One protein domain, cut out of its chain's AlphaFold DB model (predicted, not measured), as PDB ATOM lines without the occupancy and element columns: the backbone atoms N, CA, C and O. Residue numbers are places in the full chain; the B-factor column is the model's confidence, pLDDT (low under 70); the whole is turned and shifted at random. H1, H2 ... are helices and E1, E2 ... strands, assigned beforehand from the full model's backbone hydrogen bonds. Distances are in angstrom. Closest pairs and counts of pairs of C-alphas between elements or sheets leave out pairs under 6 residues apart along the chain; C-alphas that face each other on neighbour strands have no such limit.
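What this domain is: This is residues 85 to 155 of the 191 residues of the protein "tRNA pseudouridine(13) synthase TruD" of Candidatus Micrarchaeota archaeon (UniProt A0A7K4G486). One long helix, H1, has a two-stranded antiparallel ribbon, E1 and E2, along one side and the short helix H2 on another; the link of residues 139 to 150 loops out at one end. The printed part has 71 residues, in order H1, E1, H2, H3, E2, of mixed class. It is compact, radius of gyration of the C-alphas 12.7 A, yet elongated, spanning 42 by 23 by 19 A.

How they stand to each other: H1, residues 85 to 101, comes closest to E1, residues 110 to 113, at the C-alphas of Gln 88 and Leu 113, 5.5 A. H2, residues 122 to 129, is close to H1 but not clearly touching; the closest C-alphas, Leu 91 and Ala 127, are 7.7 A apart. Their shallow tilt of 34.6 degrees, opposite ways, is only just short of steep. H3, residues 135 to 138, is apart from H1. E2, residues 151 to 154, is antiparallel to E1, with N 113 and O 151 2.8 A apart, within hydrogen-bond range. In H1 and H2 every O i to N i+4 pair is within range; H3 is too short for one.

Where its parts are: H1 runs 24.1 A from C-alpha 85 at (228.533, 234.784, 230.210). E1 spans 9.5 A, H2 10.4 A, H3 5.8 A and E2 10.2 A, ending at C-alpha 154 (237.142, 224.992, 238.021).

The domain as a whole: The farthest C-alphas, Lys 103 and Thr 142, are 42.1 A apart. The link H3 to E2 is long. The printed part has no cut, and no printed residue is under 70 in pLDDT.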
ATOM      1  N   HIS A  85     227.606 235.276 229.194       93.69
ATOM      2  CA  HIS A  85     228.533 234.784 230.210       93.69
ATOM      3  C   HIS A  85     228.330 235.415 231.590       93.69
ATOM      4  O   HIS A  85     228.614 234.762 232.594       93.69
ATOM      5  N   ALA A  86     227.815 236.645 231.673       93.50
ATOM      6  CA  ALA A  86     227.515 237.296 232.947       93.50
ATOM      7  C   ALA A  86     226.484 236.497 233.759       93.50
ATOM      8  O   ALA A  86     226.695 236.239 234.942       93.50
ATOM      9  N   PHE A  87     225.409 236.028 233.118       94.62
ATOM     10  CA  PHE A  87     224.394 235.237 233.813       94.62
ATOM     11  C   PHE A  87     224.869 233.806 234.108       94.62
ATOM     12  O   PHE A  87     224.608 233.289 235.189       94.62
ATOM     13  N   GLN A  88     225.647 233.191 233.210       95.06
ATOM     14  CA  GLN A  88     226.293 231.904 233.511       95.06
ATOM     15  C   GLN A  88     227.226 232.010 234.724       95.06
ATOM     16  O   GLN A  88     227.247 231.117 235.565       95.06
ATOM     17  N   SER A  89     227.968 233.115 234.836       94.12
ATOM     18  CA  SER A  89     228.852 233.380 235.975       94.12
ATOM     19  C   SER A  89     228.069 233.591 237.269       94.12
ATOM     20  O   SER A  89     228.498 233.112 238.311       94.12
ATOM     21  N   TYR A  90     226.910 234.254 237.205       94.31
ATOM     22  CA  TYR A  90     226.002 234.385 238.347       94.31
ATOM     23  C   TYR A  90     225.533 233.013 238.861       94.31
ATOM     24  O   TYR A  90     225.693 232.716 240.044       94.31
ATOM     25  N   LEU A  91     225.034 232.143 237.975       94.25
ATOM     26  CA  LEU A  91     224.591 230.795 238.354       94.25
ATOM     27  C   LEU A  91     225.745 229.950 238.912       94.25
ATOM     28  O   LEU A  91     225.588 229.286 239.934       94.25
ATOM     29  N   PHE A  92     226.918 230.030 238.281       94.94
ATOM     30  CA  PHE A  92     228.131 229.372 238.759       94.94
ATOM     31  C   PHE A  92     228.523 229.840 240.167       94.94
ATOM     32  O   PHE A  92     228.817 229.008 241.018       94.94
ATOM     33  N   ASN A  93     228.501 231.148 240.437       93.56
ATOM     34  CA  ASN A  93     228.858 231.692 241.748       93.56
ATOM     35  C   ASN A  93     227.875 231.249 242.842       93.56
ATOM     36  O   ASN A  93     228.297 230.959 243.960       93.56
ATOM     37  N   ASN A  94     226.582 231.147 242.520       92.75
ATOM     38  CA  ASN A  94     225.586 230.615 243.452       92.75
ATOM     39  C   ASN A  94     225.870 229.150 243.803       92.75
ATOM     40  O   ASN A  94     225.771 228.768 244.967       92.75
ATOM     41  N   GLU A  95     226.251 228.336 242.821       93.31
ATOM     42  CA  GLU A  95     226.594 226.932 243.059       93.31
ATOM     43  C   GLU A  95     227.920 226.783 243.815       93.31
ATOM     44  O   GLU A  95     228.028 225.984 244.747       93.31
ATOM     45  N   LEU A  96     228.906 227.620 243.490       93.38
ATOM     46  CA  LEU A  96     230.172 227.690 244.212       93.38
ATOM     47  C   LEU A  96     229.949 228.022 245.689       93.38
ATOM     48  O   LEU A  96     230.530 227.370 246.553       93.38
ATOM     49  N   LYS A  97     229.065 228.977 245.995       93.25
ATOM     50  CA  LYS A  97     228.714 229.326 247.375       93.25
ATOM     51  C   LYS A  97     228.183 228.116 248.153       93.25
ATOM     52  O   LYS A  97     228.655 227.857 249.257       93.25
ATOM     53  N   LYS A  98     227.277 227.329 247.566       92.31
ATOM     54  CA  LYS A  98     226.751 226.107 248.204       92.31
ATOM     55  C   LYS A  98     227.842 225.061 248.433       92.31
ATOM     56  O   LYS A  98     227.895 224.440 249.495       92.31
ATOM     57  N   LEU A  99     228.731 224.871 247.452       93.38
ATOM     58  CA  LEU A  99     229.874 223.968 247.593       93.38
ATOM     59  C   LEU A  99     230.746 224.378 248.789       93.38
ATOM     60  O   LEU A  99     231.108 223.524 249.601       93.38
ATOM     61  N   LEU A 100     231.033 225.674 248.934       92.38
ATOM     62  CA  LEU A 100     231.805 226.209 250.058       92.38
ATOM     63  C   LEU A 100     231.083 226.001 251.400       92.38
ATOM     64  O   LEU A 100     231.695 225.509 252.351       92.38
ATOM     65  N   GLU A 101     229.779 226.284 251.466       93.62
ATOM     66  CA  GLU A 101     228.945 226.092 252.665       93.62
ATOM     67  C   GLU A 101     228.873 224.628 253.115       93.62
ATOM     68  O   GLU A 101     228.838 224.346 254.314       93.62
ATOM     69  N   SER A 102     228.915 223.682 252.171       93.12
ATOM     70  CA  SER A 102     228.907 222.248 252.479       93.12
ATOM     71  C   SER A 102     230.134 221.791 253.278       93.12
ATOM     72  O   SER A 102     230.081 220.741 253.922       93.12
ATOM     73  N   LYS A 103     231.243 222.548 253.212       90.31
ATOM     74  CA  LYS A 103     232.568 222.207 253.764       90.31
ATOM     75  C   LYS A 103     233.113 220.841 253.308       90.31
ATOM     76  O   LYS A 103     233.991 220.281 253.958       90.31
ATOM     77  N   LYS A 104     232.602 220.298 252.199       90.94
ATOM     78  CA  LYS A 104     232.984 218.994 251.625       90.94
ATOM     79  C   LYS A 104     233.659 219.161 250.264       90.94
ATOM     80  O   LYS A 104     233.291 218.497 249.302       90.94
ATOM     81  N   TRP A 105     234.624 220.067 250.182       92.81
ATOM     82  CA  TRP A 105     235.391 220.327 248.966       92.81
ATOM     83  C   TRP A 105     236.851 219.903 249.138       92.81
ATOM     84  O   TRP A 105     237.387 219.863 250.244       92.81
ATOM     85  N   THR A 106     237.485 219.566 248.022       91.06
ATOM     86  CA  THR A 106     238.847 219.029 247.928       91.06
ATOM     87  C   THR A 106     239.802 219.987 247.218       91.06
ATOM     88  O   THR A 106     241.015 219.784 247.255       91.06
ATOM     89  N   GLY A 107     239.273 221.030 246.570       89.31
ATOM     90  CA  GLY A 107     240.044 221.995 245.790       89.31
ATOM     91  C   GLY A 107     240.204 221.604 244.318       89.31
ATOM     92  O   GLY A 107     240.926 222.277 243.584       89.31
ATOM     93  N   SER A 108     239.560 220.519 243.878       91.31
ATOM     94  CA  SER A 108     239.669 219.979 242.513       91.31
ATOM     95  C   SER A 108     238.342 219.961 241.750       91.31
ATOM     96  O   SER A 108     238.290 219.527 240.602       91.31
ATOM     97  N   GLU A 109     237.276 220.452 242.377       93.81
ATOM     98  CA  GLU A 109     235.924 220.449 241.844       93.81
ATOM     99  C   GLU A 109     235.795 221.325 240.593       93.81
ATOM    100  O   GLU A 109     236.345 222.430 240.497       93.81
ATOM    101  N   GLU A 110     234.985 220.847 239.653       93.56
ATOM    102  CA  GLU A 110     234.532 221.611 238.500       93.56
ATOM    103  C   GLU A 110     233.007 221.701 238.523       93.56
ATOM    104  O   GLU A 110     232.312 220.692 238.638       93.56
ATOM    105  N   LEU A 111     232.490 222.921 238.406       93.69
ATOM    106  CA  LEU A 111     231.059 223.202 238.363       93.69
ATOM    107  C   LEU A 111     230.639 223.546 236.935       93.69
ATOM    108  O   LEU A 111     231.459 223.937 236.098       93.69
ATOM    109  N   ASP A 112     229.350 223.407 236.655       92.94
ATOM    110  CA  ASP A 112     228.793 223.736 235.350       92.94
ATOM    111  C   ASP A 112     228.664 225.248 235.146       92.94
ATOM    112  O   ASP A 112     228.072 225.973 235.946       92.94
ATOM    113  N   LEU A 113     229.156 225.717 234.003       95.06
ATOM    114  CA  LEU A 113     228.613 226.887 233.333       95.06
ATOM    115  C   LEU A 113     227.427 226.408 232.502       95.06
ATOM    116  O   LEU A 113     227.603 225.816 231.436       95.06
ATOM    117  N   ILE A 114     226.224 226.650 233.015       96.12
ATOM    118  CA  ILE A 114     224.982 226.151 232.423       96.12
ATOM    119  C   ILE A 114     224.829 226.654 230.983       96.12
ATOM    120  O   ILE A 114     224.997 227.839 230.694       96.12
ATOM    121  N   GLY A 115     224.498 225.741 230.077       96.94
ATOM    122  CA  GLY A 115     224.066 226.019 228.715       96.94
ATOM    123  C   GLY A 115     223.015 225.014 228.251       96.94
ATOM    124  O   GLY A 115     222.532 224.201 229.036       96.94
ATOM    125  N   TYR A 116     222.637 225.067 226.976       96.69
ATOM    126  CA  TYR A 116     221.467 224.325 226.490       96.69
ATOM    127  C   TYR A 116     221.656 222.794 226.432       96.69
ATOM    128  O   TYR A 116     220.664 222.060 226.414       96.69
ATOM    129  N   GLU A 117     222.905 222.310 226.449       96.75
ATOM    130  CA  GLU A 117     223.264 220.880 226.514       96.75
ATOM    131  C   GLU A 117     223.676 220.440 227.933       96.75
ATOM    132  O   GLU A 117     224.011 219.274 228.139       96.75
ATOM    133  N   SER A 118     223.653 221.341 228.924       95.25
ATOM    134  CA  SER A 118     223.985 221.003 230.311       95.25
ATOM    135  C   SER A 118     222.935 220.089 230.945       95.25
ATOM    136  O   SER A 118     221.739 220.188 230.662       95.25
ATOM    137  N   GLN A 119     223.392 219.233 231.859       92.69
ATOM    138  CA  GLN A 119     222.523 218.546 232.811       92.69
ATOM    139  C   GLN A 119     222.344 219.448 234.030       92.69
ATOM    140  O   GLN A 119     223.337 219.824 234.651       92.69
ATOM    141  N   THR A 120     221.105 219.821 234.335       92.06
ATOM    142  CA  THR A 120     220.772 220.689 235.468       92.06
ATOM    143  C   THR A 120     220.231 219.882 236.647       92.06
ATOM    144  O   THR A 120     219.607 218.834 236.466       92.06
ATOM    145  N   THR A 121     220.488 220.351 237.868       91.56
ATOM    146  CA  THR A 121     219.804 219.860 239.076       91.56
ATOM    147  C   THR A 121     218.458 220.573 239.261       91.56
ATOM    148  O   THR A 121     218.274 221.669 238.721       91.56
ATOM    149  N   PRO A 122     217.519 220.028 240.062       93.44
ATOM    150  CA  PRO A 122     216.253 220.705 240.356       93.44
ATOM    151  C   PRO A 122     216.431 222.125 240.911       93.44
ATOM    152  O   PRO A 122     215.676 223.031 240.573       93.44
ATOM    153  N   GLU A 123     217.457 222.352 241.729       90.25
ATOM    154  CA  GLU A 123     217.768 223.670 242.284       90.25
ATOM    155  C   GLU A 123     218.247 224.647 241.205       90.25
ATOM    156  O   GLU A 123     217.934 225.835 241.264       90.25
ATOM    157  N   GLN A 124     219.008 224.165 240.220       92.00
ATOM    158  CA  GLN A 124     219.444 224.979 239.087       92.00
ATOM    159  C   GLN A 124     218.269 225.325 238.170       92.00
ATOM    160  O   GLN A 124     218.178 226.462 237.709       92.00
ATOM    161  N   ASP A 125     217.346 224.387 237.954       94.62
ATOM    162  CA  ASP A 125     216.119 224.646 237.201       94.62
ATOM    163  C   ASP A 125     215.250 225.702 237.894       94.62
ATOM    164  O   ASP A 125     214.784 226.633 237.238       94.62
ATOM    165  N   LEU A 126     215.093 225.622 239.220       94.75
ATOM    166  CA  LEU A 126     214.390 226.644 240.001       94.75
ATOM    167  C   LEU A 126     215.072 228.014 239.882       94.75
ATOM    168  O   LEU A 126     214.405 229.003 239.582       94.75
ATOM    169  N   ALA A 127     216.401 228.071 240.021       93.38
ATOM    170  CA  ALA A 127     217.156 229.315 239.875       93.38
ATOM    171  C   ALA A 127     217.025 229.931 238.471       93.38
ATOM    172  O   ALA A 127     217.027 231.150 238.330       93.38
ATOM    173  N   LEU A 128     216.896 229.123 237.412       95.75
ATOM    174  CA  LEU A 128     216.602 229.619 236.064       95.75
ATOM    175  C   LEU A 128     215.163 230.149 235.960       95.75
ATOM    176  O   LEU A 128     214.937 231.227 235.397       95.75
ATOM    177  N   GLN A 129     214.200 229.423 236.530       96.06
ATOM    178  CA  GLN A 129     212.780 229.777 236.509       96.06
ATOM    179  C   GLN A 129     212.473 231.075 237.259       96.06
ATOM    180  O   GLN A 129     211.609 231.823 236.804       96.06
ATOM    181  N   GLU A 130     213.210 231.401 238.327       95.69
ATOM    182  CA  GLU A 130     213.119 232.698 239.022       95.69
ATOM    183  C   GLU A 130     213.295 233.889 238.067       95.69
ATOM    184  O   GLU A 130     212.675 234.938 238.241       95.69
ATOM    185  N   PHE A 131     214.085 233.718 237.004       95.62
ATOM    186  CA  PHE A 131     214.283 234.733 235.969       95.62
ATOM    187  C   PHE A 131     213.425 234.506 234.720       95.62
ATOM    188  O   PHE A 131     213.556 235.262 233.751       95.62
ATOM    189  N   GLY A 132     212.543 233.505 234.718       96.19
ATOM    190  CA  GLY A 132     211.746 233.094 233.562       96.19
ATOM    191  C   GLY A 132     212.592 232.486 232.443       96.19
ATOM    192  O   GLY A 132     212.341 232.763 231.270       96.19
ATOM    193  N   LEU A 133     213.636 231.734 232.799       96.69
ATOM    194  CA  LEU A 133     214.558 231.081 231.872       96.69
ATOM    195  C   LEU A 133     214.521 229.557 232.040       96.69
ATOM    196  O   LEU A 133     214.112 229.033 233.074       96.69
ATOM    197  N   THR A 134     215.000 228.855 231.018       96.62
ATOM    198  CA  THR A 134     215.345 227.428 231.068       96.62
ATOM    199  C   THR A 134     216.725 227.228 230.440       96.62
ATOM    200  O   THR A 134     217.315 228.172 229.904       96.62
ATOM    201  N   LYS A 135     217.269 226.006 230.458       96.25
ATOM    202  CA  LYS A 135     218.541 225.731 229.771       96.25
ATOM    203  C   LYS A 135     218.460 226.016 228.263       96.25
ATOM    204  O   LYS A 135     219.417 226.511 227.671       96.25
ATOM    205  N   GLU A 136     217.297 225.818 227.643       96.38
ATOM    206  CA  GLU A 136     217.041 226.135 226.232       96.38
ATOM    207  C   GLU A 136     217.158 227.637 225.933       96.38
ATOM    208  O   GLU A 136     217.443 228.008 224.797       96.38
ATOM    209  N   SER A 137     217.020 228.518 226.931       96.69
ATOM    210  CA  SER A 137     217.248 229.961 226.765       96.69
ATOM    211  C   SER A 137     218.690 230.304 226.368       96.69
ATOM    212  O   SER A 137     218.941 231.358 225.788       96.69
ATOM    213  N   PHE A 138     219.652 229.412 226.628       96.56
ATOM    214  CA  PHE A 138     221.032 229.561 226.154       96.56
ATOM    215  C   PHE A 138     221.212 229.154 224.683       96.56
ATOM    216  O   PHE A 138     222.312 229.297 224.148       96.56
ATOM    217  N   GLN A 139     220.160 228.668 224.018       96.38
ATOM    218  CA  GLN A 139     220.112 228.420 222.580       96.38
ATOM    219  C   GLN A 139     219.367 229.563 221.879       96.38
ATOM    220  O   GLN A 139     218.150 229.541 221.685       96.38
ATOM    221  N   LEU A 140     220.111 230.594 221.488       93.25
ATOM    222  CA  LEU A 140     219.542 231.800 220.897       93.25
ATOM    223  C   LEU A 140     219.109 231.552 219.453       93.25
ATOM    224  O   LEU A 140     219.894 231.104 218.621       93.25
ATOM    225  N   LYS A 141     217.862 231.899 219.126       91.25
ATOM    226  CA  LYS A 141     217.326 231.717 217.768       91.25
ATOM    227  C   LYS A 141     217.822 232.801 216.811       91.25
ATOM    228  O   LYS A 141     218.227 232.487 215.697       91.25
ATOM    229  N   THR A 142     217.814 234.063 217.246       90.69
ATOM    230  CA  THR A 142     218.125 235.206 216.370       90.69
ATOM    231  C   THR A 142     219.631 235.425 216.183       90.69
ATOM    232  O   THR A 142     220.058 235.789 215.093       90.69
ATOM    233  N   LEU A 143     220.455 235.153 217.205       91.69
ATOM    234  CA  LEU A 143     221.925 235.219 217.137       91.69
ATOM    235  C   LEU A 143     222.531 233.886 217.591       91.69
ATOM    236  O   LEU A 143     223.153 233.789 218.648       91.69
ATOM    237  N   SER A 144     222.333 232.838 216.792       92.75
ATOM    238  CA  SER A 144     222.686 231.459 217.162       92.75
ATOM    239  C   SER A 144     224.159 231.249 217.496       92.75
ATOM    240  O   SER A 144     224.476 230.409 218.336       92.75
ATOM    241  N   TYR A 145     225.057 232.051 216.927       92.06
ATOM    242  CA  TYR A 145     226.484 232.003 217.231       92.06
ATOM    243  C   TYR A 145     226.829 232.446 218.664       92.06
ATOM    244  O   TYR A 145     227.949 232.199 219.104       92.06
ATOM    245  N   LEU A 146     225.916 233.125 219.372       93.62
ATOM    246  CA  LEU A 146     226.043 233.469 220.795       93.62
ATOM    247  C   LEU A 146     225.479 232.379 221.713       93.62
ATOM    248  O   LEU A 146     225.575 232.508 222.933       93.62
ATOM    249  N   SER A 147     224.893 231.319 221.151       95.25
ATOM    250  CA  SER A 147     224.389 230.203 221.945       95.25
ATOM    251  C   SER A 147     225.521 229.540 222.717       95.25
ATOM    252  O   SER A 147     226.620 229.345 222.193       95.25
ATOM    253  N   SER A 148     225.230 229.137 223.947       95.75
ATOM    254  CA  SER A 148     226.174 228.428 224.798       95.75
ATOM    255  C   SER A 148     225.671 227.022 225.075       95.75
ATOM    256  O   SER A 148     224.650 226.845 225.736       95.75
ATOM    257  N   ARG A 149     226.433 226.019 224.629       96.31
ATOM    258  CA  ARG A 149     226.205 224.600 224.963       96.31
ATOM    259  C   ARG A 149     226.357 224.317 226.453       96.31
ATOM    260  O   ARG A 149     225.715 223.412 226.967       96.31
ATOM    261  N   GLY A 150     227.148 225.143 227.128       95.38
ATOM    262  CA  GLY A 150     227.595 224.928 228.494       95.38
ATOM    263  C   GLY A 150     229.015 224.375 228.513       95.38
ATOM    264  O   GLY A 150     229.550 223.945 227.487       95.38
ATOM    265  N   SER A 151     229.656 224.451 229.669       95.00
ATOM    266  CA  SER A 151     231.012 223.945 229.882       95.00
ATOM    267  C   SER A 151     231.256 223.683 231.364       95.00
ATOM    268  O   SER A 151     230.432 224.023 232.207       95.00
ATOM    269  N   LYS A 152     232.401 223.085 231.692       93.31
ATOM    270  CA  LYS A 152     232.877 222.975 233.070       93.31
ATOM    271  C   LYS A 152     233.837 224.117 233.383       93.31
ATOM    272  O   LYS A 152     234.617 224.544 232.529       93.31
ATOM    273  N   ARG A 153     233.783 224.610 234.617       92.62
ATOM    274  CA  ARG A 153     234.692 225.621 235.154       92.62
ATOM    275  C   ARG A 153     235.202 225.165 236.515       92.62
ATOM    276  O   ARG A 153     234.422 224.757 237.369       92.62
ATOM    277  N   LYS A 154     236.512 225.284 236.728       92.81
ATOM    278  CA  LYS A 154     237.142 224.992 238.021       92.81
ATOM    279  C   LYS A 154     236.574 225.895 239.112       92.81
ATOM    280  O   LYS A 154     236.535 227.113 238.936       92.81
ATOM    281  N   ALA A 155     236.166 225.286 240.220       92.81
ATOM    282  CA  ALA A 155     235.697 225.982 241.415       92.81
ATOM    283  C   ALA A 155     236.842 226.701 242.140       92.81
ATOM    284  O   ALA A 155     236.648 227.777 242.700       92.81
TER     285      ALA A 155